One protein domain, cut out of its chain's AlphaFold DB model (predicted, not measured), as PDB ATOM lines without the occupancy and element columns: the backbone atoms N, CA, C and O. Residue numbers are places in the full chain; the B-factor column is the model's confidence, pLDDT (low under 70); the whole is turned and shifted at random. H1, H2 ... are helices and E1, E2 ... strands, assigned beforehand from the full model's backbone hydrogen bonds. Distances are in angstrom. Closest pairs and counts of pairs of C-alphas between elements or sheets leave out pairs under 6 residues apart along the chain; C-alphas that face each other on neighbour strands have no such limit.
ATOM      1  N   SER A  58      25.907 -11.179 -56.703       51.69
ATOM      2  CA  SER A  58      26.504 -10.346 -57.752       51.69
ATOM      3  C   SER A  58      25.578 -10.098 -58.948       51.69
ATOM      4  O   SER A  58      25.591  -8.999 -59.480       51.69
ATOM      5  N   GLN A  59      24.757 -11.064 -59.368       50.47
ATOM      6  CA  GLN A  59      23.827 -10.894 -60.495       50.47
ATOM      7  C   GLN A  59      22.618 -10.038 -60.110       50.47
ATOM      8  O   GLN A  59      22.166  -9.236 -60.910       50.47
ATOM      9  N   ILE A  60      22.115 -10.152 -58.880       51.38
ATOM     10  CA  ILE A  60      21.036  -9.304 -58.375       51.38
ATOM     11  C   ILE A  60      21.563  -7.892 -58.131       51.38
ATOM     12  O   ILE A  60      20.902  -6.924 -58.491       51.38
ATOM     13  N   GLN A  61      22.785  -7.759 -57.606       52.81
ATOM     14  CA  GLN A  61      23.473  -6.474 -57.561       52.81
ATOM     15  C   GLN A  61      23.628  -5.890 -58.963       52.81
ATOM     16  O   GLN A  61      23.322  -4.722 -59.142       52.81
ATOM     17  N   GLN A  62      24.041  -6.686 -59.952       53.50
ATOM     18  CA  GLN A  62      24.133  -6.266 -61.349       53.50
ATOM     19  C   GLN A  62      22.770  -5.909 -61.937       53.50
ATOM     20  O   GLN A  62      22.712  -4.985 -62.729       53.50
ATOM     21  N   LEU A  63      21.686  -6.584 -61.557       54.28
ATOM     22  CA  LEU A  63      20.328  -6.287 -62.017       54.28
ATOM     23  C   LEU A  63      19.787  -4.997 -61.399       54.28
ATOM     24  O   LEU A  63      19.254  -4.166 -62.122       54.28
ATOM     25  N   LEU A  64      19.984  -4.785 -60.094       53.28
ATOM     26  CA  LEU A  64      19.663  -3.522 -59.424       53.28
ATOM     27  C   LEU A  64      20.524  -2.387 -59.989       53.28
ATOM     28  O   LEU A  64      20.014  -1.336 -60.359       53.28
ATOM     29  N   GLN A  65      21.827  -2.616 -60.141       54.12
ATOM     30  CA  GLN A  65      22.734  -1.688 -60.809       54.12
ATOM     31  C   GLN A  65      22.288  -1.424 -62.246       54.12
ATOM     32  O   GLN A  65      22.261  -0.283 -62.656       54.12
ATOM     33  N   HIS A  66      21.877  -2.426 -63.014       53.56
ATOM     34  CA  HIS A  66      21.404  -2.237 -64.380       53.56
ATOM     35  C   HIS A  66      20.097  -1.433 -64.418       53.56
ATOM     36  O   HIS A  66      19.982  -0.500 -65.208       53.56
ATOM     37  N   GLN A  67      19.145  -1.737 -63.530       54.44
ATOM     38  CA  GLN A  67      17.871  -1.025 -63.397       54.44
ATOM     39  C   GLN A  67      18.073   0.456 -63.045       54.44
ATOM     40  O   GLN A  67      17.366   1.306 -63.579       54.44
ATOM     41  N   TYR A  68      19.057   0.763 -62.193       48.50
ATOM     42  CA  TYR A  68      19.311   2.115 -61.685       48.50
ATOM     43  C   TYR A  68      20.568   2.797 -62.255       48.50
ATOM     44  O   TYR A  68      20.893   3.884 -61.800       48.50
ATOM     45  N   LEU A  69      21.326   2.210 -63.190       44.50
ATOM     46  CA  LEU A  69      22.536   2.830 -63.779       44.50
ATOM     47  C   LEU A  69      22.464   2.988 -65.305       44.50
ATOM     48  O   LEU A  69      23.357   3.609 -65.875       44.50
ATOM     49  N   GLN A  70      21.426   2.470 -65.975       42.94
ATOM     50  CA  GLN A  70      21.276   2.570 -67.437       42.94
ATOM     51  C   GLN A  70      20.531   3.841 -67.914       42.94
ATOM     52  O   GLN A  70      20.605   4.159 -69.097       42.94
ATOM     53  N   GLN A  71      19.841   4.600 -67.042       46.62
ATOM     54  CA  GLN A  71      19.247   5.912 -67.407       46.62
ATOM     55  C   GLN A  71      20.232   7.091 -67.207       46.62
ATOM     56  O   GLN A  71      21.383   6.893 -66.821       46.62
ATOM     57  N   GLU A  72      19.811   8.338 -67.453       46.78
ATOM     58  CA  GLU A  72      20.626   9.523 -67.136       46.78
ATOM     59  C   GLU A  72      21.058   9.512 -65.654       46.78
ATOM     60  O   GLU A  72      20.221   9.373 -64.759       46.78
ATOM     61  N   MET A  73      22.363   9.694 -65.384       45.59
ATOM     62  CA  MET A  73      22.970   9.560 -64.041       45.59
ATOM     63  C   MET A  73      22.209  10.290 -62.921       45.59
ATOM     64  O   MET A  73      22.164   9.808 -61.791       45.59
ATOM     65  N   TYR A  74      21.612  11.446 -63.221       48.22
ATOM     66  CA  TYR A  74      20.903  12.257 -62.233       48.22
ATOM     67  C   TYR A  74      19.527  11.677 -61.866       48.22
ATOM     68  O   TYR A  74      19.193  11.591 -60.685       48.22
ATOM     69  N   GLN A  75      18.751  11.223 -62.858       50.94
ATOM     70  CA  GLN A  75      17.433  10.612 -62.638       50.94
ATOM     71  C   GLN A  75      17.569   9.288 -61.874       50.94
ATOM     72  O   GLN A  75      16.845   9.043 -60.910       50.94
ATOM     73  N   ASN A  76      18.585   8.506 -62.230       63.97
ATOM     74  CA  ASN A  76      18.985   7.282 -61.543       63.97
ATOM     75  C   ASN A  76      19.294   7.495 -60.059       63.97
ATOM     76  O   ASN A  76      18.807   6.751 -59.210       63.97
ATOM     77  N   TYR A  77      20.070   8.530 -59.725       66.75
ATOM     78  CA  TYR A  77      20.420   8.813 -58.333       66.75
ATOM     79  C   TYR A  77      19.192   9.182 -57.498       66.75
ATOM     80  O   TYR A  77      19.056   8.723 -56.362       66.75
ATOM     81  N   THR A  78      18.275   9.985 -58.051       72.06
ATOM     82  CA  THR A  78      17.033  10.356 -57.360       72.06
ATOM     83  C   THR A  78      16.127   9.148 -57.138       72.06
ATOM     84  O   THR A  78      15.685   8.936 -56.010       72.06
ATOM     85  N   GLN A  79      15.894   8.330 -58.167       72.44
ATOM     86  CA  GLN A  79      15.060   7.124 -58.068       72.44
ATOM     87  C   GLN A  79      15.656   6.099 -57.093       72.44
ATOM     88  O   GLN A  79      14.955   5.564 -56.237       72.44
ATOM     89  N   TYR A  80      16.970   5.882 -57.158       73.06
ATOM     90  CA  TYR A  80      17.673   4.991 -56.240       73.06
ATOM     91  C   TYR A  80      17.635   5.499 -54.794       73.06
ATOM     92  O   TYR A  80      17.384   4.734 -53.866       73.06
ATOM     93  N   SER A  81      17.812   6.806 -54.588       76.19
ATOM     94  CA  SER A  81      17.700   7.414 -53.256       76.19
ATOM     95  C   SER A  81      16.281   7.301 -52.695       76.19
ATOM     96  O   SER A  81      16.121   7.038 -51.505       76.19
ATOM     97  N   GLN A  82      15.251   7.451 -53.538       79.81
ATOM     98  CA  GLN A  82      13.853   7.218 -53.157       79.81
ATOM     99  C   GLN A  82      13.623   5.767 -52.733       79.81
ATOM    100  O   GLN A  82      13.050   5.537 -51.667       79.81
ATOM    101  N   PHE A  83      14.139   4.809 -53.504       81.31
ATOM    102  CA  PHE A  83      14.074   3.388 -53.167       81.31
ATOM    103  C   PHE A  83      14.725   3.086 -51.824       81.31
ATOM    104  O   PHE A  83      14.092   2.487 -50.958       81.31
ATOM    105  N   LEU A  84      15.957   3.541 -51.607       78.81
ATOM    106  CA  LEU A  84      16.663   3.252 -50.363       78.81
ATOM    107  C   LEU A  84      16.037   3.943 -49.146       78.81
ATOM    108  O   LEU A  84      15.967   3.340 -48.075       78.81
ATOM    109  N   MET A  85      15.544   5.175 -49.305       79.50
ATOM    110  CA  MET A  85      14.790   5.874 -48.261       79.50
ATOM    111  C   MET A  85      13.497   5.123 -47.926       79.50
ATOM    112  O   MET A  85      13.176   4.924 -46.757       79.50
ATOM    113  N   SER A  86      12.776   4.661 -48.948       83.50
ATOM    114  CA  SER A  86      11.544   3.901 -48.774       83.50
ATOM    115  C   SER A  86      11.796   2.531 -48.141       83.50
ATOM    116  O   SER A  86      11.072   2.152 -47.228       83.50
ATOM    117  N   LEU A  87      12.862   1.827 -48.531       84.75
ATOM    118  CA  LEU A  87      13.282   0.566 -47.915       84.75
ATOM    119  C   LEU A  87      13.622   0.749 -46.432       84.75
ATOM    120  O   LEU A  87      13.221  -0.064 -45.597       84.75
ATOM    121  N   ALA A  88      14.336   1.823 -46.093       82.88
ATOM    122  CA  ALA A  88      14.697   2.133 -44.715       82.88
ATOM    123  C   ALA A  88      13.464   2.532 -43.874       82.88
ATOM    124  O   ALA A  88      13.305   2.054 -42.752       82.88
ATOM    125  N   LEU A  89      12.534   3.312 -44.437       82.06
ATOM    126  CA  LEU A  89      11.263   3.650 -43.787       82.06
ATOM    127  C   LEU A  89      10.380   2.422 -43.580       82.06
ATOM    128  O   LEU A  89       9.853   2.217 -42.489       82.06
ATOM    129  N   ASN A  90      10.275   1.573 -44.597       86.25
ATOM    130  CA  ASN A  90       9.528   0.330 -44.532       86.25
ATOM    131  C   ASN A  90      10.118  -0.612 -43.465       86.25
ATOM    132  O   ASN A  90       9.374  -1.148 -42.650       86.25
ATOM    133  N   SER A  91      11.450  -0.723 -43.391       87.25
ATOM    134  CA  SER A  91      12.150  -1.497 -42.357       87.25
ATOM    135  C   SER A  91      11.806  -1.018 -40.946       87.25
ATOM    136  O   SER A  91      11.479  -1.821 -40.074       87.25
ATOM    137  N   MET A  92      11.813   0.295 -40.712       82.19
ATOM    138  CA  MET A  92      11.471   0.828 -39.394       82.19
ATOM    139  C   MET A  92       9.996   0.677 -39.059       82.19
ATOM    140  O   MET A  92       9.658   0.361 -37.921       82.19
ATOM    141  N   PHE A  93       9.118   0.832 -40.049       80.44
ATOM    142  CA  PHE A  93       7.698   0.570 -39.871       80.44
ATOM    143  C   PHE A  93       7.437  -0.888 -39.474       80.44
ATOM    144  O   PHE A  93       6.670  -1.134 -38.546       80.44
ATOM    145  N   GLN A  94       8.125  -1.847 -40.107       87.50
ATOM    146  CA  GLN A  94       8.057  -3.261 -39.725       87.50
ATOM    147  C   GLN A  94       8.499  -3.483 -38.273       87.50
ATOM    148  O   GLN A  94       7.808  -4.185 -37.538       87.50
ATOM    149  N   ALA A  95       9.605  -2.858 -37.857       84.62
ATOM    150  CA  ALA A  95      10.147  -2.995 -36.505       84.62
ATOM    151  C   ALA A  95       9.197  -2.444 -35.436       84.62
ATOM    152  O   ALA A  95       8.929  -3.099 -34.432       84.62
ATOM    153  N   VAL A  96       8.684  -1.237 -35.674       77.75
ATOM    154  CA  VAL A  96       7.823  -0.516 -34.737       77.75
ATOM    155  C   VAL A  96       6.448  -1.178 -34.680       77.75
ATOM    156  O   VAL A  96       5.988  -1.554 -33.610       77.75
ATOM    157  N   CYS A  97       5.803  -1.419 -35.821       77.50
ATOM    158  CA  CYS A  97       4.461  -2.007 -35.839       77.50
ATOM    159  C   CYS A  97       4.454  -3.530 -35.653       77.50
ATOM    160  O   CYS A  97       3.382  -4.135 -35.661       77.50
ATOM    161  N   GLY A  98       5.622  -4.163 -35.517       80.38
ATOM    162  CA  GLY A  98       5.738  -5.613 -35.424       80.38
ATOM    163  C   GLY A  98       5.118  -6.316 -36.626       80.38
ATOM    164  O   GLY A  98       4.362  -7.267 -36.447       80.38
ATOM    165  N   LEU A  99       5.366  -5.815 -37.840       87.06
ATOM    166  CA  LEU A  99       4.891  -6.485 -39.047       87.06
ATOM    167  C   LEU A  99       5.631  -7.813 -39.221       87.06
ATOM    168  O   LEU A  99       6.864  -7.845 -39.275       87.06
ATOM    169  N   ASN A 100       4.876  -8.898 -39.339       86.19
ATOM    170  CA  ASN A 100       5.368 -10.228 -39.681       86.19
ATOM    171  C   ASN A 100       4.867 -10.639 -41.078       86.19
ATOM    172  O   ASN A 100       4.331  -9.815 -41.810       86.19
ATOM    173  N   ASP A 101       5.092 -11.895 -41.467       86.00
ATOM    174  CA  ASP A 101       4.786 -12.453 -42.793       86.00
ATOM    175  C   ASP A 101       5.550 -11.779 -43.938       86.00
ATOM    176  O   ASP A 101       5.049 -11.552 -45.036       86.00
ATOM    177  N   ARG A 102       6.809 -11.417 -43.687       86.62
ATOM    178  CA  ARG A 102       7.604 -10.590 -44.614       86.62
ATOM    179  C   ARG A 102       8.298 -11.433 -45.679       86.62
ATOM    180  O   ARG A 102       9.505 -11.303 -45.916       86.62
ATOM    181  N   HIS A 103       7.559 -12.343 -46.298       84.25
ATOM    182  CA  HIS A 103       8.035 -13.085 -47.459       84.25
ATOM    183  C   HIS A 103       8.355 -12.124 -48.601       84.25
ATOM    184  O   HIS A 103       7.833 -11.016 -48.661       84.25
ATOM    185  N   LEU A 104       9.240 -12.530 -49.512       79.12
ATOM    186  CA  LEU A 104       9.616 -11.648 -50.617       79.12
ATOM    187  C   LEU A 104       8.420 -11.364 -51.542       79.12
ATOM    188  O   LEU A 104       8.365 -10.332 -52.196       79.12
ATOM    189  N   GLU A 105       7.448 -12.269 -51.549       79.12
ATOM    190  CA  GLU A 105       6.154 -12.143 -52.220       79.12
ATOM    191  C   GLU A 105       5.308 -11.002 -51.640       79.12
ATOM    192  O   GLU A 105       4.583 -10.343 -52.379       79.12
ATOM    193  N   ASN A 106       5.483 -10.712 -50.349       85.75
ATOM    194  CA  ASN A 106       4.756  -9.677 -49.617       85.75
ATOM    195  C   ASN A 106       5.456  -8.310 -49.667       85.75
ATOM    196  O   ASN A 106       4.992  -7.351 -49.052       85.75
ATOM    197  N   ILE A 107       6.555  -8.195 -50.418       84.31
ATOM    198  CA  ILE A 107       7.271  -6.939 -50.642       84.31
ATOM    199  C   ILE A 107       7.208  -6.601 -52.126       84.31
ATOM    200  O   ILE A 107       7.716  -7.336 -52.971       84.31
ATOM    201  N   THR A 108       6.621  -5.451 -52.440       81.69
ATOM    202  CA  THR A 108       6.525  -4.942 -53.810       81.69
ATOM    203  C   THR A 108       7.197  -3.581 -53.938       81.69
ATOM    204  O   THR A 108       7.300  -2.833 -52.961       81.69
ATOM    205  N   ILE A 109       7.661  -3.260 -55.146       77.88
ATOM    206  CA  ILE A 109       8.161  -1.931 -55.481       77.88
ATOM    207  C   ILE A 109       7.192  -1.271 -56.448       77.88
ATOM    208  O   ILE A 109       7.012  -1.714 -57.578       77.88
ATOM    209  N   LEU A 110       6.621  -0.148 -56.023       78.50
ATOM    210  CA  LEU A 110       5.802   0.697 -56.878       78.50
ATOM    211  C   LEU A 110       6.454   2.070 -56.968       78.50
ATOM    212  O   LEU A 110       6.670   2.719 -55.951       78.50
ATOM    213  N   GLN A 111       6.788   2.516 -58.182       79.75
ATOM    214  CA  GLN A 111       7.370   3.847 -58.416       79.75
ATOM    215  C   GLN A 111       8.613   4.130 -57.542       79.75
ATOM    216  O   GLN A 111       8.754   5.209 -56.970       79.75
ATOM    217  N   ASN A 112       9.522   3.152 -57.438       77.44
ATOM    218  CA  ASN A 112      10.723   3.202 -56.591       77.44
ATOM    219  C   ASN A 112      10.436   3.286 -55.083       77.44
ATOM    220  O   ASN A 112      11.294   3.727 -54.328       77.44
ATOM    221  N   GLN A 113       9.253   2.883 -54.621       78.94
ATOM    222  CA  GLN A 113       8.919   2.807 -53.198       78.94
ATOM    223  C   GLN A 113       8.618   1.367 -52.796       78.94
ATOM    224  O   GLN A 113       7.920   0.654 -53.508       78.94
ATOM    225  N   VAL A 114       9.142   0.956 -51.645       85.06
ATOM    226  CA  VAL A 114       8.946  -0.361 -51.046       85.06
ATOM    227  C   VAL A 114       7.645  -0.375 -50.251       85.06
ATOM    228  O   VAL A 114       7.473   0.374 -49.286       85.06
ATOM    229  N   LEU A 115       6.751  -1.282 -50.621       83.00
ATOM    230  CA  LEU A 115       5.454  -1.486 -49.991       83.00
ATOM    231  C   LEU A 115       5.378  -2.910 -49.442       83.00
ATOM    232  O   LEU A 115       5.742  -3.859 -50.137       83.00
ATOM    233  N   ASN A 116       4.875  -3.049 -48.213       86.81
ATOM    234  CA  ASN A 116       4.412  -4.349 -47.738       86.81
ATOM    235  C   ASN A 116       2.964  -4.523 -48.177       86.81
ATOM    236  O   ASN A 116       2.136  -3.634 -47.960       86.81
ATOM    237  N   ILE A 117       2.675  -5.666 -48.775       84.38
ATOM    238  CA  ILE A 117       1.319  -6.153 -49.000       84.38
ATOM    239  C   ILE A 117       1.062  -7.290 -48.008       84.38
ATOM    240  O   ILE A 117       2.011  -7.814 -47.433       84.38
ATOM    241  N   ASP A 118      -0.204  -7.634 -47.782       84.00
ATOM    242  CA  ASP A 118      -0.584  -8.684 -46.825       84.00
ATOM    243  C   ASP A 118      -0.111  -8.399 -45.379       84.00
ATOM    244  O   ASP A 118       0.728  -9.076 -44.791       84.00
ATOM    245  N   VAL A 119      -0.650  -7.324 -44.795       83.19
ATOM    246  CA  VAL A 119      -0.307  -6.851 -43.439       83.19
ATOM    247  C   VAL A 119      -1.141  -7.519 -42.336       83.19
ATOM    248  O   VAL A 119      -1.266  -6.980 -41.235       83.19
ATOM    249  N   GLU A 120      -1.741  -8.680 -42.602       81.69
ATOM    250  CA  GLU A 120      -2.652  -9.341 -41.658       81.69
ATOM    251  C   GLU A 120      -1.939  -9.779 -40.369       81.69
ATOM    252  O   GLU A 120      -2.475  -9.615 -39.271       81.69
ATOM    253  N   LYS A 121      -0.683 -10.241 -40.474       80.56
ATOM    254  CA  LYS A 121       0.154 -10.621 -39.319       80.56
ATOM    255  C   LYS A 121       0.940  -9.435 -38.757       80.56
ATOM    256  O   LYS A 121       2.158  -9.488 -38.602       80.56
ATOM    257  N   SER A 122       0.242  -8.351 -38.452       79.50
ATOM    258  CA  SER A 122       0.819  -7.185 -37.773       79.50
ATOM    259  C   SER A 122       0.889  -7.378 -36.253       79.50
ATOM    260  O   SER A 122       0.300  -8.307 -35.700       79.50
ATOM    261  N   PHE A 123       1.566  -6.463 -35.555       79.88
ATOM    262  CA  PHE A 123       1.582  -6.376 -34.090       79.88
ATOM    263  C   PHE A 123       2.164  -7.611 -33.402       79.88
ATOM    264  O   PHE A 123       1.642  -8.089 -32.393       79.88
ATOM    265  N   PHE A 124       3.277  -8.106 -33.944       79.44
ATOM    266  CA  PHE A 124       4.084  -9.188 -33.378       79.44
ATOM    267  C   PHE A 124       3.368 -10.544 -33.331       79.44
ATOM    268  O   PHE A 124       3.836 -11.474 -32.670       79.44
ATOM    269  N   GLN A 125       2.257 -10.698 -34.060       81.31
ATOM    270  CA  GLN A 125       1.523 -11.963 -34.147       81.31
ATOM    271  C   GLN A 125       2.389 -13.106 -34.692       81.31
ATOM    272  O   GLN A 125       2.203 -14.261 -34.308       81.31
ATOM    273  N   GLY A 126       3.386 -12.801 -35.528       81.88
ATOM    274  CA  GLY A 126       4.338 -13.786 -36.040       81.88
ATOM    275  C   GLY A 126       5.248 -14.398 -34.974       81.88
ATOM    276  O   GLY A 126       5.855 -15.431 -35.242       81.88
ATOM    277  N   LEU A 127       5.320 -13.839 -33.760       83.25
ATOM    278  CA  LEU A 127       6.018 -14.466 -32.628       83.25
ATOM    279  C   LEU A 127       5.229 -15.625 -32.005       83.25
ATOM    280  O   LEU A 127       5.813 -16.456 -31.315       83.25
ATOM    281  N   LEU A 128       3.915 -15.684 -32.235       84.06
ATOM    282  CA  LEU A 128       3.020 -16.689 -31.647       84.06
ATOM    283  C   LEU A 128       2.903 -17.959 -32.505       84.06
ATOM    284  O   LEU A 128       2.283 -18.936 -32.088       84.06
ATOM    285  N   GLY A 129       3.465 -17.941 -33.716       80.25
ATOM    286  CA  GLY A 129       3.432 -19.068 -34.641       80.25
ATOM    287  C   GLY A 129       4.329 -20.231 -34.215       80.25
ATOM    288  O   GLY A 129       5.250 -20.085 -33.415       80.25
ATOM    289  N   SER A 130       4.109 -21.402 -34.822       82.69
ATOM    290  CA  SER A 130       4.950 -22.592 -34.617       82.69
ATOM    291  C   SER A 130       6.408 -22.382 -35.041       82.69
ATOM    292  O   SER A 130       7.301 -23.047 -34.525       82.69
ATOM    293  N   GLN A 131       6.637 -21.465 -35.985       81.44
ATOM    294  CA  GLN A 131       7.953 -20.974 -36.374       81.44
ATOM    295  C   GLN A 131       7.967 -19.451 -36.168       81.44
ATOM    296  O   GLN A 131       7.479 -18.729 -37.039       81.44
ATOM    297  N   PRO A 132       8.456 -18.954 -35.021       85.31
ATOM    298  CA  PRO A 132       8.375 -17.537 -34.704       85.31
ATOM    299  C   PRO A 132       9.277 -16.699 -35.618       85.31
ATOM    300  O   PRO A 132      10.418 -17.068 -35.903       85.31
ATOM    301  N   GLU A 133       8.781 -15.541 -36.048       87.94
ATOM    302  CA  GLU A 133       9.572 -14.560 -36.794       87.94
ATOM    303  C   GLU A 133      10.374 -13.658 -35.854       87.94
ATOM    304  O   GLU A 133       9.849 -12.707 -35.282       87.94
ATOM    305  N   LEU A 134      11.665 -13.950 -35.713       87.81
ATOM    306  CA  LEU A 134      12.513 -13.360 -34.675       87.81
ATOM    307  C   LEU A 134      13.172 -12.032 -35.068       87.81
ATOM    308  O   LEU A 134      13.588 -11.278 -34.192       87.81
ATOM    309  N   VAL A 135      13.312 -11.750 -36.364       90.69
ATOM    310  CA  VAL A 135      13.936 -10.500 -36.824       90.69
ATOM    311  C   VAL A 135      12.936  -9.337 -36.786       90.69
ATOM    312  O   VAL A 135      11.775  -9.531 -37.161       90.69
ATOM    313  N   PRO A 136      13.359  -8.118 -36.405       88.88
ATOM    314  CA  PRO A 136      12.458  -6.968 -36.288       88.88
ATOM    315  C   PRO A 136      11.992  -6.435 -37.646       88.88
ATOM    316  O   PRO A 136      10.872  -5.961 -37.784       88.88
ATOM    317  N   PHE A 137      12.810  -6.590 -38.682       91.19
ATOM    318  CA  PHE A 137      12.472  -6.284 -40.069       91.19
ATOM    319  C   PHE A 137      13.289  -7.159 -41.011       91.19
ATOM    320  O   PHE A 137      14.290  -7.767 -40.616       91.19
ATOM    321  N   ARG A 138      12.866  -7.237 -42.272       88.81
ATOM    322  CA  ARG A 138      13.618  -7.969 -43.288       88.81
ATOM    323  C   ARG A 138      14.831  -7.152 -43.727       88.81
ATOM    324  O   ARG A 138      14.689  -6.173 -44.449       88.81
ATOM    325  N   MET A 139      16.025  -7.589 -43.330       86.56
ATOM    326  CA  MET A 139      17.299  -7.019 -43.785       86.56
ATOM    327  C   MET A 139      18.276  -8.107 -44.216       86.56
ATOM    328  O   MET A 139      19.371  -8.280 -43.675       86.56
ATOM    329  N   THR A 140      17.847  -8.878 -45.203       81.12
ATOM    330  CA  THR A 140      18.623  -9.974 -45.776       81.12
ATOM    331  C   THR A 140      19.828  -9.465 -46.567       81.12
ATOM    332  O   THR A 140      20.025  -8.257 -46.747       81.12
ATOM    333  N   LYS A 141      20.681 -10.385 -47.030       73.00
ATOM    334  CA  LYS A 141      21.935 -10.019 -47.694       73.00
ATOM    335  C   LYS A 141      21.695  -9.153 -48.932       73.00
ATOM    336  O   LYS A 141      22.450  -8.210 -49.157       73.00
ATOM    337  N   LEU A 142      20.639  -9.435 -49.682       73.06
ATOM    338  CA  LEU A 142      20.184  -8.668 -50.829       73.06
ATOM    339  C   LEU A 142      19.902  -7.213 -50.458       73.06
ATOM    340  O   LEU A 142      20.461  -6.308 -51.069       73.06
ATOM    341  N   PHE A 143      19.078  -6.977 -49.437       78.00
ATOM    342  CA  PHE A 143      18.743  -5.616 -49.023       78.00
ATOM    343  C   PHE A 143      19.943  -4.876 -48.446       78.00
ATOM    344  O   PHE A 143      20.116  -3.698 -48.739       78.00
ATOM    345  N   GLN A 144      20.830  -5.564 -47.724       76.81
ATOM    346  CA  GLN A 144      22.093  -4.973 -47.277       76.81
ATOM    347  C   GLN A 144      22.966  -4.522 -48.455       76.81
ATOM    348  O   GLN A 144      23.613  -3.485 -48.370       76.81
ATOM    349  N   MET A 145      22.985  -5.273 -49.560       71.50
ATOM    350  CA  MET A 145      23.769  -4.924 -50.752       71.50
ATOM    351  C   MET A 145      23.234  -3.699 -51.497       71.50
ATOM    352  O   MET A 145      23.994  -3.064 -52.228       71.50
ATOM    353  N   CYS A 146      21.960  -3.345 -51.303       71.75
ATOM    354  CA  CYS A 146      21.392  -2.106 -51.826       71.75
ATOM    355  C   CYS A 146      21.972  -0.868 -51.131       71.75
ATOM    356  O   CYS A 146      21.944   0.223 -51.696       71.75
ATOM    357  N   PHE A 147      22.508  -1.002 -49.920       69.62
ATOM    358  CA  PHE A 147      23.115   0.116 -49.220       69.62
ATOM    359  C   PHE A 147      24.642   0.052 -49.273       69.62
ATOM    360  O   PHE A 147      25.257  -1.013 -49.264       69.62
ATOM    361  N   SER A 148      25.283   1.219 -49.217       66.56
ATOM    362  CA  SER A 148      26.626   1.265 -48.646       66.56
ATOM    363  C   SER A 148      26.496   1.128 -47.121       66.56
ATOM    364  O   SER A 148      25.626   1.753 -46.512       66.56
ATOM    365  N   SER A 149      27.333   0.299 -46.487       61.78
ATOM    366  CA  SER A 149      27.179  -0.087 -45.070       61.78
ATOM    367  C   SER A 149      27.054   1.097 -44.101       61.78
ATOM    368  O   SER A 149      26.304   1.028 -43.133       61.78
ATOM    369  N   LYS A 150      27.739   2.214 -44.376       64.25
ATOM    370  CA  LYS A 150      27.630   3.449 -43.581       64.25
ATOM    371  C   LYS A 150      26.341   4.234 -43.846       64.25
ATOM    372  O   LYS A 150      25.776   4.798 -42.918       64.25
ATOM    373  N   GLN A 151      25.876   4.285 -45.090       66.56
ATOM    374  CA  GLN A 151      24.707   5.080 -45.477       66.56
ATOM    375  C   GLN A 151      23.399   4.456 -44.990       66.56
ATOM    376  O   GLN A 151      22.488   5.182 -44.606       66.56
ATOM    377  N   GLN A 152      23.339   3.121 -44.939       66.19
ATOM    378  CA  GLN A 152      22.207   2.375 -44.391       66.19
ATOM    379  C   GLN A 152      21.873   2.795 -42.962       66.19
ATOM    380  O   GLN A 152      20.741   3.152 -42.655       66.19
ATOM    381  N   ILE A 153      22.886   2.742 -42.099       65.75
ATOM    382  CA  ILE A 153      22.751   2.989 -40.668       65.75
ATOM    383  C   ILE A 153      22.373   4.452 -40.441       65.75
ATOM    384  O   ILE A 153      21.409   4.728 -39.739       65.75
ATOM    385  N   VAL A 154      23.052   5.384 -41.122       70.31
ATOM    386  CA  VAL A 154      22.742   6.819 -41.034       70.31
ATOM    387  C   VAL A 154      21.298   7.112 -41.443       70.31
ATOM    388  O   VAL A 154      20.615   7.867 -40.757       70.31
ATOM    389  N   TRP A 155      20.804   6.518 -42.532       71.88
ATOM    390  CA  TRP A 155      19.427   6.745 -42.972       71.88
ATOM    391  C   TRP A 155      18.391   6.106 -42.064       71.88
ATOM    392  O   TRP A 155      17.399   6.761 -41.763       71.88
ATOM    393  N   LEU A 156      18.622   4.885 -41.581       68.50
ATOM    394  CA  LEU A 156      17.737   4.273 -40.592       68.50
ATOM    395  C   LEU A 156      17.655   5.150 -39.338       68.50
ATOM    396  O   LEU A 156      16.554   5.498 -38.929       68.50
ATOM    397  N   ILE A 157      18.788   5.616 -38.810       67.06
ATOM    398  CA  ILE A 157      18.824   6.513 -37.646       67.06
ATOM    399  C   ILE A 157      18.056   7.812 -37.917       67.06
ATOM    400  O   ILE A 157      17.196   8.192 -37.127       67.06
ATOM    401  N   GLN A 158      18.300   8.471 -39.053       70.88
ATOM    402  CA  GLN A 158      17.613   9.718 -39.410       70.88
ATOM    403  C   GLN A 158      16.105   9.539 -39.603       70.88
ATOM    404  O   GLN A 158      15.326  10.424 -39.247       70.88
ATOM    405  N   ILE A 159      15.682   8.424 -40.200       70.88
ATOM    406  CA  ILE A 159      14.266   8.112 -40.402       70.88
ATOM    407  C   ILE A 159      13.601   7.861 -39.067       70.88
ATOM    408  O   ILE A 159      12.546   8.433 -38.825       70.88
ATOM    409  N   VAL A 160      14.216   7.058 -38.199       66.00
ATOM    410  CA  VAL A 160      13.682   6.825 -36.862       66.00
ATOM    411  C   VAL A 160      13.597   8.142 -36.125       66.00
ATOM    412  O   VAL A 160      12.489   8.517 -35.800       66.00
ATOM    413  N   GLN A 161      14.672   8.927 -36.004       65.44
ATOM    414  CA  GLN A 161      14.615  10.270 -35.408       65.44
ATOM    415  C   GLN A 161      13.428  11.087 -35.944       65.44
ATOM    416  O   GLN A 161      12.649  11.632 -35.172       65.44
ATOM    417  N   LYS A 162      13.194  11.102 -37.260       68.19
ATOM    418  CA  LYS A 162      12.032  11.796 -37.836       68.19
ATOM    419  C   LYS A 162      10.679  11.165 -37.494       68.19
ATOM    420  O   LYS A 162       9.730  11.911 -37.287       68.19
ATOM    421  N   LEU A 163      10.570   9.839 -37.443       65.69
ATOM    422  CA  LEU A 163       9.364   9.121 -37.015       65.69
ATOM    423  C   LEU A 163       9.078   9.364 -35.524       65.69
ATOM    424  O   LEU A 163       7.928   9.572 -35.156       65.69
ATOM    425  N   ILE A 164      10.120   9.399 -34.687       60.72
ATOM    426  CA  ILE A 164      10.074   9.710 -33.250       60.72
ATOM    427  C   ILE A 164       9.486  11.093 -33.018       60.72
ATOM    428  O   ILE A 164       8.623  11.281 -32.164       60.72
ATOM    429  N   PHE A 165       9.955  12.084 -33.768       61.75
ATOM    430  CA  PHE A 165       9.491  13.462 -33.622       61.75
ATOM    431  C   PHE A 165       8.217  13.754 -34.425       61.75
ATOM    432  O   PHE A 165       7.776  14.902 -34.470       61.75
ATOM    433  N   ASN A 166       7.609  12.743 -35.058       70.75
ATOM    434  CA  ASN A 166       6.354  12.913 -35.769       70.75
ATOM    435  C   ASN A 166       5.167  12.711 -34.815       70.75
ATOM    436  O   ASN A 166       4.751  11.588 -34.526       70.75
ATOM    437  N   GLU A 167       4.612  13.829 -34.354       71.56
ATOM    438  CA  GLU A 167       3.462  13.860 -33.447       71.56
ATOM    439  C   GLU A 167       2.198  13.215 -34.040       71.56
ATOM    440  O   GLU A 167       1.400  12.648 -33.300       71.56
ATOM    441  N   GLU A 168       2.020  13.217 -35.366       71.56
ATOM    442  CA  GLU A 168       0.880  12.540 -36.003       71.56
ATOM    443  C   GLU A 168       1.016  11.018 -35.919       71.56
ATOM    444  O   GLU A 168       0.038  10.327 -35.642       71.56
ATOM    445  N   ILE A 169       2.228  10.489 -36.105       69.00
ATOM    446  CA  ILE A 169       2.505   9.051 -35.988       69.00
ATOM    447  C   ILE A 169       2.373   8.603 -34.538       69.00
ATOM    448  O   ILE A 169       1.740   7.580 -34.280       69.00
ATOM    449  N   LYS A 170       2.914   9.377 -33.591       72.25
ATOM    450  CA  LYS A 170       2.730   9.118 -32.158       72.25
ATOM    451  C   LYS A 170       1.252   9.061 -31.800       72.25
ATOM    452  O   LYS A 170       0.795   8.046 -31.286       72.25
ATOM    453  N   LYS A 171       0.495  10.094 -32.175       74.81
ATOM    454  CA  LYS A 171      -0.945  10.169 -31.934       74.81
ATOM    455  C   LYS A 171      -1.700   9.008 -32.586       74.81
ATOM    456  O   LYS A 171      -2.540   8.388 -31.945       74.81
ATOM    457  N   MET A 172      -1.362   8.654 -33.827       71.12
ATOM    458  CA  MET A 172      -1.939   7.495 -34.508       71.12
ATOM    459  C   MET A 172      -1.669   6.194 -33.737       71.12
ATOM    460  O   MET A 172      -2.584   5.380 -33.599       71.12
ATOM    461  N   ILE A 173      -0.451   5.988 -33.223       71.94
ATOM    462  CA  ILE A 173      -0.115   4.820 -32.396       71.94
ATOM    463  C   ILE A 173      -0.931   4.847 -31.097       71.94
ATOM    464  O   ILE A 173      -1.559   3.848 -30.754       71.94
ATOM    465  N   GLU A 174      -0.986   5.980 -30.397       74.69
ATOM    466  CA  GLU A 174      -1.737   6.127 -29.141       74.69
ATOM    467  C   GLU A 174      -3.232   5.830 -29.307       74.69
ATOM    468  O   GLU A 174      -3.799   5.080 -28.506       74.69
ATOM    469  N   GLU A 175      -3.850   6.376 -30.358       74.38
ATOM    470  CA  GLU A 175      -5.287   6.281 -30.624       74.38
ATOM    471  C   GLU A 175      -5.710   4.900 -31.135       74.38
ATOM    472  O   GLU A 175      -6.796   4.426 -30.794       74.38
ATOM    473  N   ASN A 176      -4.868   4.239 -31.937       65.81
ATOM    474  CA  ASN A 176      -5.257   3.011 -32.636       65.81
ATOM    475  C   ASN A 176      -4.717   1.727 -31.991       65.81
ATOM    476  O   ASN A 176      -5.264   0.651 -32.237       65.81
ATOM    477  N   PHE A 177      -3.689   1.799 -31.138       67.81
ATOM    478  CA  PHE A 177      -3.148   0.609 -30.476       67.81
ATOM    479  C   PHE A 177      -3.683   0.459 -29.061       67.81
ATOM    480  O   PHE A 177      -3.217   1.111 -28.139       67.81
ATOM    481  N   GLN A 178      -4.601  -0.479 -28.845       69.19
ATOM    482  CA  GLN A 178      -5.194  -0.690 -27.519       69.19
ATOM    483  C   GLN A 178      -4.250  -1.366 -26.506       69.19
ATOM    484  O   GLN A 178      -4.494  -1.305 -25.301       69.19
ATOM    485  N   ASN A 179      -3.165  -2.005 -26.958       76.75
ATOM    486  CA  ASN A 179      -2.229  -2.713 -26.083       76.75
ATOM    487  C   ASN A 179      -1.136  -1.771 -25.548       76.75
ATOM    488  O   ASN A 179      -0.206  -1.418 -26.272       76.75
ATOM    489  N   GLN A 180      -1.221  -1.417 -24.261       78.31
ATOM    490  CA  GLN A 180      -0.259  -0.528 -23.599       78.31
ATOM    491  C   GLN A 180       1.187  -1.034 -23.679       78.31
ATOM    492  O   GLN A 180       2.074  -0.253 -23.994       78.31
ATOM    493  N   ALA A 181       1.432  -2.329 -23.458       74.06
ATOM    494  CA  ALA A 181       2.790  -2.874 -23.460       74.06
ATOM    495  C   ALA A 181       3.447  -2.790 -24.847       74.06
ATOM    496  O   ALA A 181       4.648  -2.546 -24.952       74.06
ATOM    497  N   LEU A 182       2.656  -2.960 -25.913       68.56
ATOM    498  CA  LEU A 182       3.133  -2.773 -27.284       68.56
ATOM    499  C   LEU A 182       3.397  -1.299 -27.590       68.56
ATOM    500  O   LEU A 182       4.432  -0.994 -28.172       68.56
ATOM    501  N   ARG A 183       2.527  -0.384 -27.142       72.44
ATOM    502  CA  ARG A 183       2.773   1.064 -27.263       72.44
ATOM    503  C   ARG A 183       4.065   1.481 -26.559       72.44
ATOM    504  O   ARG A 183       4.888   2.163 -27.158       72.44
ATOM    505  N   ASP A 184       4.284   1.013 -25.332       79.50
ATOM    506  CA  ASP A 184       5.490   1.328 -24.558       79.50
ATOM    507  C   ASP A 184       6.760   0.785 -25.234       79.50
ATOM    508  O   ASP A 184       7.803   1.439 -25.223       79.50
ATOM    509  N   TYR A 185       6.684  -0.402 -25.846       77.06
ATOM    510  CA  TYR A 185       7.772  -0.947 -26.660       77.06
ATOM    511  C   TYR A 185       8.051  -0.071 -27.889       77.06
ATOM    512  O   TYR A 185       9.204   0.277 -28.140       77.06
ATOM    513  N   MET A 186       7.001   0.304 -28.624       72.00
ATOM    514  CA  MET A 186       7.098   1.141 -29.822       72.00
ATOM    515  C   MET A 186       7.776   2.473 -29.517       72.00
ATOM    516  O   MET A 186       8.717   2.837 -30.216       72.00
ATOM    517  N   PHE A 187       7.358   3.155 -28.446       75.69
ATOM    518  CA  PHE A 187       7.968   4.418 -28.035       75.69
ATOM    519  C   PHE A 187       9.411   4.255 -27.576       75.69
ATOM    520  O   PHE A 187      10.251   5.057 -27.957       75.69
ATOM    521  N   ARG A 188       9.736   3.176 -26.857       76.94
ATOM    522  CA  ARG A 188      11.110   2.926 -26.406       76.94
ATOM    523  C   ARG A 188      12.083   2.734 -27.571       76.94
ATOM    524  O   ARG A 188      13.133   3.371 -27.590       76.94
ATOM    525  N   VAL A 189      11.702   1.909 -28.553       70.75
ATOM    526  CA  VAL A 189      12.457   1.712 -29.811       70.75
ATOM    527  C   VAL A 189      12.671   3.039 -30.539       70.75
ATOM    528  O   VAL A 189      13.687   3.263 -31.194       70.75
ATOM    529  N   MET A 190      11.686   3.918 -30.401       69.50
ATOM    530  CA  MET A 190      11.621   5.265 -30.924       69.50
ATOM    531  C   MET A 190      12.256   6.305 -29.973       69.50
ATOM    532  O   MET A 190      11.883   7.463 -30.023       69.50
ATOM    533  N   GLU A 191      13.209   5.982 -29.104       71.81
ATOM    534  CA  GLU A 191      13.848   7.015 -28.258       71.81
ATOM    535  C   GLU A 191      15.374   7.021 -28.339       71.81
ATOM    536  O   GLU A 191      16.000   8.028 -28.010       71.81
ATOM    537  N   ASP A 192      15.984   5.934 -28.812       75.06
ATOM    538  CA  ASP A 192      17.410   5.689 -28.615       75.06
ATOM    539  C   ASP A 192      18.088   5.132 -29.875       75.06
ATOM    540  O   ASP A 192      17.674   4.124 -30.450       75.06
ATOM    541  N   GLU A 193      19.176   5.784 -30.284       75.50
ATOM    542  CA  GLU A 193      20.009   5.361 -31.409       75.50
ATOM    543  C   GLU A 193      20.616   3.969 -31.190       75.50
ATOM    544  O   GLU A 193      20.670   3.168 -32.129       75.50
ATOM    545  N   GLU A 194      21.006   3.636 -29.955       79.75
ATOM    546  CA  GLU A 194      21.554   2.315 -29.628       79.75
ATOM    547  C   GLU A 194      20.522   1.204 -29.860       79.75
ATOM    548  O   GLU A 194      20.865   0.110 -30.316       79.75
ATOM    549  N   GLN A 195      19.237   1.492 -29.637       78.12
ATOM    550  CA  GLN A 195      18.169   0.531 -29.902       78.12
ATOM    551  C   GLN A 195      17.985   0.289 -31.399       78.12
ATOM    552  O   GLN A 195      17.817  -0.857 -31.813       78.12
ATOM    553  N   ILE A 196      18.102   1.324 -32.234       77.56
ATOM    554  CA  ILE A 196      18.057   1.176 -33.699       77.56
ATOM    555  C   ILE A 196      19.213   0.299 -34.177       77.56
ATOM    556  O   ILE A 196      19.011  -0.609 -34.986       77.56
ATOM    557  N   LEU A 197      20.419   0.544 -33.660       80.38
ATOM    558  CA  LEU A 197      21.592  -0.270 -33.974       80.38
ATOM    559  C   LEU A 197      21.379  -1.727 -33.562       80.38
ATOM    560  O   LEU A 197      21.665  -2.628 -34.350       80.38
ATOM    561  N   SER A 198      20.794  -1.956 -32.385       84.12
ATOM    562  CA  SER A 198      20.432  -3.296 -31.928       84.12
ATOM    563  C   SER A 198      19.416  -3.970 -32.857       84.12
ATOM    564  O   SER A 198      19.558  -5.151 -33.175       84.12
ATOM    565  N   LEU A 199      18.426  -3.236 -33.377       85.00
ATOM    566  CA  LEU A 199      17.476  -3.781 -34.351       85.00
ATOM    567  C   LEU A 199      18.148  -4.147 -35.680       85.00
ATOM    568  O   LEU A 199      17.833  -5.191 -36.252       85.00
ATOM    569  N   VAL A 200      19.088  -3.328 -36.164       84.12
ATOM    570  CA  VAL A 200      19.891  -3.643 -37.359       84.12
ATOM    571  C   VAL A 200      20.745  -4.884 -37.120       84.12
ATOM    572  O   VAL A 200      20.791  -5.773 -37.972       84.12
ATOM    573  N   GLU A 201      21.388  -4.983 -35.958       85.94
ATOM    574  CA  GLU A 201      22.163  -6.160 -35.571       85.94
ATOM    575  C   GLU A 201      21.275  -7.409 -35.549       85.94
ATOM    576  O   GLU A 201      21.604  -8.404 -36.192       85.94
ATOM    577  N   MET A 202      20.102  -7.343 -34.914       88.31
ATOM    578  CA  MET A 202      19.137  -8.445 -34.893       88.31
ATOM    579  C   MET A 202      18.666  -8.838 -36.300       88.31
ATOM    580  O   MET A 202      18.627 -10.026 -36.622       88.31
ATOM    581  N   ALA A 203      18.341  -7.862 -37.152       88.56
ATOM    582  CA  ALA A 203      17.844  -8.096 -38.509       88.56
ATOM    583  C   ALA A 203      18.897  -8.691 -39.459       88.56
ATOM    584  O   ALA A 203      18.543  -9.304 -40.467       88.56
ATOM    585  N   THR A 204      20.183  -8.519 -39.141       84.50
ATOM    586  CA  THR A 204      21.314  -8.996 -39.954       84.50
ATOM    587  C   THR A 204      22.057 -10.178 -39.326       84.50
ATOM    588  O   THR A 204      22.926 -10.776 -39.970       84.50
ATOM    589  N   ASN A 205      21.704 -10.567 -38.097       83.12
ATOM    590  CA  ASN A 205      22.337 -11.664 -37.380       83.12
ATOM    591  C   ASN A 205      22.042 -13.009 -38.058       83.12
ATOM    592  O   ASN A 205      20.914 -13.504 -38.056       83.12
ATOM    593  N   LEU A 206      23.092 -13.643 -38.581       77.94
ATOM    594  CA  LEU A 206      22.987 -14.914 -39.296       77.94
ATOM    595  C   LEU A 206      22.401 -16.047 -38.444       77.94
ATOM    596  O   LEU A 206      21.686 -16.881 -38.981       77.94
ATOM    597  N   GLN A 207      22.662 -16.082 -37.136       80.50
ATOM    598  CA  GLN A 207      22.127 -17.122 -36.249       80.50
ATOM    599  C   GLN A 207      20.627 -16.950 -35.990       80.50
ATOM    600  O   GLN A 207      19.930 -17.935 -35.752       80.50
ATOM    601  N   ILE A 208      20.130 -15.709 -36.000       84.56
ATOM    602  CA  ILE A 208      18.696 -15.416 -35.884       84.56
ATOM    603  C   ILE A 208      18.011 -15.719 -37.215       84.56
ATOM    604  O   ILE A 208      17.006 -16.425 -37.246       84.56
ATOM    605  N   LEU A 209      18.600 -15.250 -38.314       81.44
ATOM    606  CA  LEU A 209      18.130 -15.493 -39.675       81.44
ATOM    607  C   LEU A 209      18.025 -16.990 -40.015       81.44
ATOM    608  O   LEU A 209      17.077 -17.390 -40.683       81.44
ATOM    609  N   ASP A 210      18.935 -17.822 -39.504       76.94
ATOM    610  CA  ASP A 210      18.917 -19.281 -39.700       76.94
ATOM    611  C   ASP A 210      17.722 -19.983 -39.032       76.94
ATOM    612  O   ASP A 210      17.308 -21.070 -39.435       76.94
ATOM    613  N   LYS A 211      17.145 -19.346 -38.008       82.12
ATOM    614  CA  LYS A 211      15.958 -19.837 -37.296       82.12
ATOM    615  C   LYS A 211      14.655 -19.382 -37.948       82.12
ATOM    616  O   LYS A 211      13.587 -19.803 -37.506       82.12
ATOM    617  N   MET A 212      14.711 -18.519 -38.959       82.44
ATOM    618  CA  MET A 212      13.518 -18.063 -39.665       82.44
ATOM    619  C   MET A 212      12.922 -19.200 -40.499       82.44
ATOM    620  O   MET A 212      13.615 -20.128 -40.920       82.44
ATOM    621  N   TRP A 213      11.616 -19.132 -40.759       82.50
ATOM    622  CA  TRP A 213      10.982 -20.078 -41.671       82.50
ATOM    623  C   TRP A 213      11.633 -20.014 -43.057       82.50
ATOM    624  O   TRP A 213      11.993 -18.947 -43.542       82.50
ATOM    625  N   CYS A 214      11.761 -21.155 -43.727       71.06
ATOM    626  CA  CYS A 214      12.448 -21.242 -45.011       71.06
ATOM    627  C   CYS A 214      11.914 -20.310 -46.108       71.06
ATOM    628  O   CYS A 214      12.711 -19.774 -46.876       71.06
ATOM    629  N   GLY A 215      10.600 -20.075 -46.169       73.12
ATOM    630  CA  GLY A 215      10.012 -19.133 -47.126       73.12
ATOM    631  C   GLY A 215      10.307 -17.665 -46.808       73.12
ATOM    632  O   GLY A 215      10.141 -16.810 -47.672       73.12
ATOM    633  N   PHE A 216      10.866 -17.356 -45.630       79.06
ATOM    634  CA  PHE A 216      11.485 -16.054 -45.367       79.06
ATOM    635  C   PHE A 216      12.677 -15.805 -46.297       79.06
ATOM    636  O   PHE A 216      12.944 -14.662 -46.654       79.06
ATOM    637  N   MET A 217      13.359 -16.863 -46.752       74.31
ATOM    638  CA  MET A 217      14.507 -16.789 -47.658       74.31
ATOM    639  C   MET A 217      15.602 -15.860 -47.137       74.31
ATOM    640  O   MET A 217      16.029 -14.937 -47.823       74.31
TER     641      MET A 217
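This is residues 58 to 217 of the 220 residues of the protein "Kinase, PIK" of Trepomonas sp. PC1 (UniProt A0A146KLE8). One long helix, H2, runs through the middle, with the small hairpin of E1 and E2 packed along one side of it and H4 crossing it on the opposite side, H7 packing on H4 in turn. H1 comes before H2 and folds back over a tight turn into the beginning of it, with H3 beside H1; H6 meets the other end of H2, with H5 next to H6, and residues 70 to 75, of which 73 to 75 belong to H2, stick out. The printed part has 160 residues, with named elements in the order H1 H2 E1 E2 H3 H4 H5 H6 H7 H8, and its class is mostly helix. The two strands are antiparallel, and the whole is compact, with a radius of gyration of the C-alphas of 16.0 A and spans of 49 by 37 by 28 A.

H1, residues 58 to 69, begins at C-alpha 58 (26.504, -10.346, -57.752) and is 15.0 A long. H2, residues 73 to 97, is the longest helix, 35.7 A, and ends at C-alpha 97 (4.461, -2.007, -35.839). Strands E1, residues 107 to 110, and E2, residues 113 to 116, follow. Then come H3, residues 141 to 146; H4, residues 149 to 164, 23.0 A; H5, residues 167 to 176; H6, residues 180 to 189; H7, residues 193 to 204, 16.8 A; and H8, residues 206 to 209, ending at C-alpha 209 (18.130, -15.493, -39.675).

H2 is the hub, touching three helices. With its residues 85 to 92 it touches H4 at a steep tilt of 57 degrees, the closest C-alphas being those of Ala 88 and Leu 156, 5.6 A apart. H2 and E2 have their closest C-alphas at Phe 83 and Gln 113, 5.2 A. E1 and E2 form a hairpin, with N 108 and O 115 within hydrogen-bond range at 2.9 A. H1 touches H2 at Tyr 68 and Asn 76, C-alphas 5.2 A apart, and touches H3 at a shallow tilt of 24 degrees, the same way, with C-alphas 61 and 145 closest at 7.0 A. H6 and H2 only just touch, only at their ends, with 3 pairs of C-alphas within 8 A, the closest Val 96 and Met 186, 5.2 A. H5 is close to H6 but not clearly touching, C-alphas 173 and 183 being closest at 7.0 A. H7 touches H4, opposite ways at a steep tilt of 54 degrees, with C-alphas 157 and 193 closest at 6.5 A. H8 is close to H7 but not clearly touching, C-alphas 202 and 208 being closest at 7.1 A. Every O i to N i+4 pair is within hydrogen-bond range in H1, H2, H3, H5, H6 and H7, and 11 of 12 are in H4; H8 is too short for such a pair.

The C-alphas farthest apart, those of Glu 72 and Gln 180, are 49.3 A apart. The printed part has no cut. The link from E2 to H3, residues 117 to 140, is long. The mean pLDDT of the printed part is 74.5; 41 residues are under 70, among them residues 58 to 77 and 147 to 153.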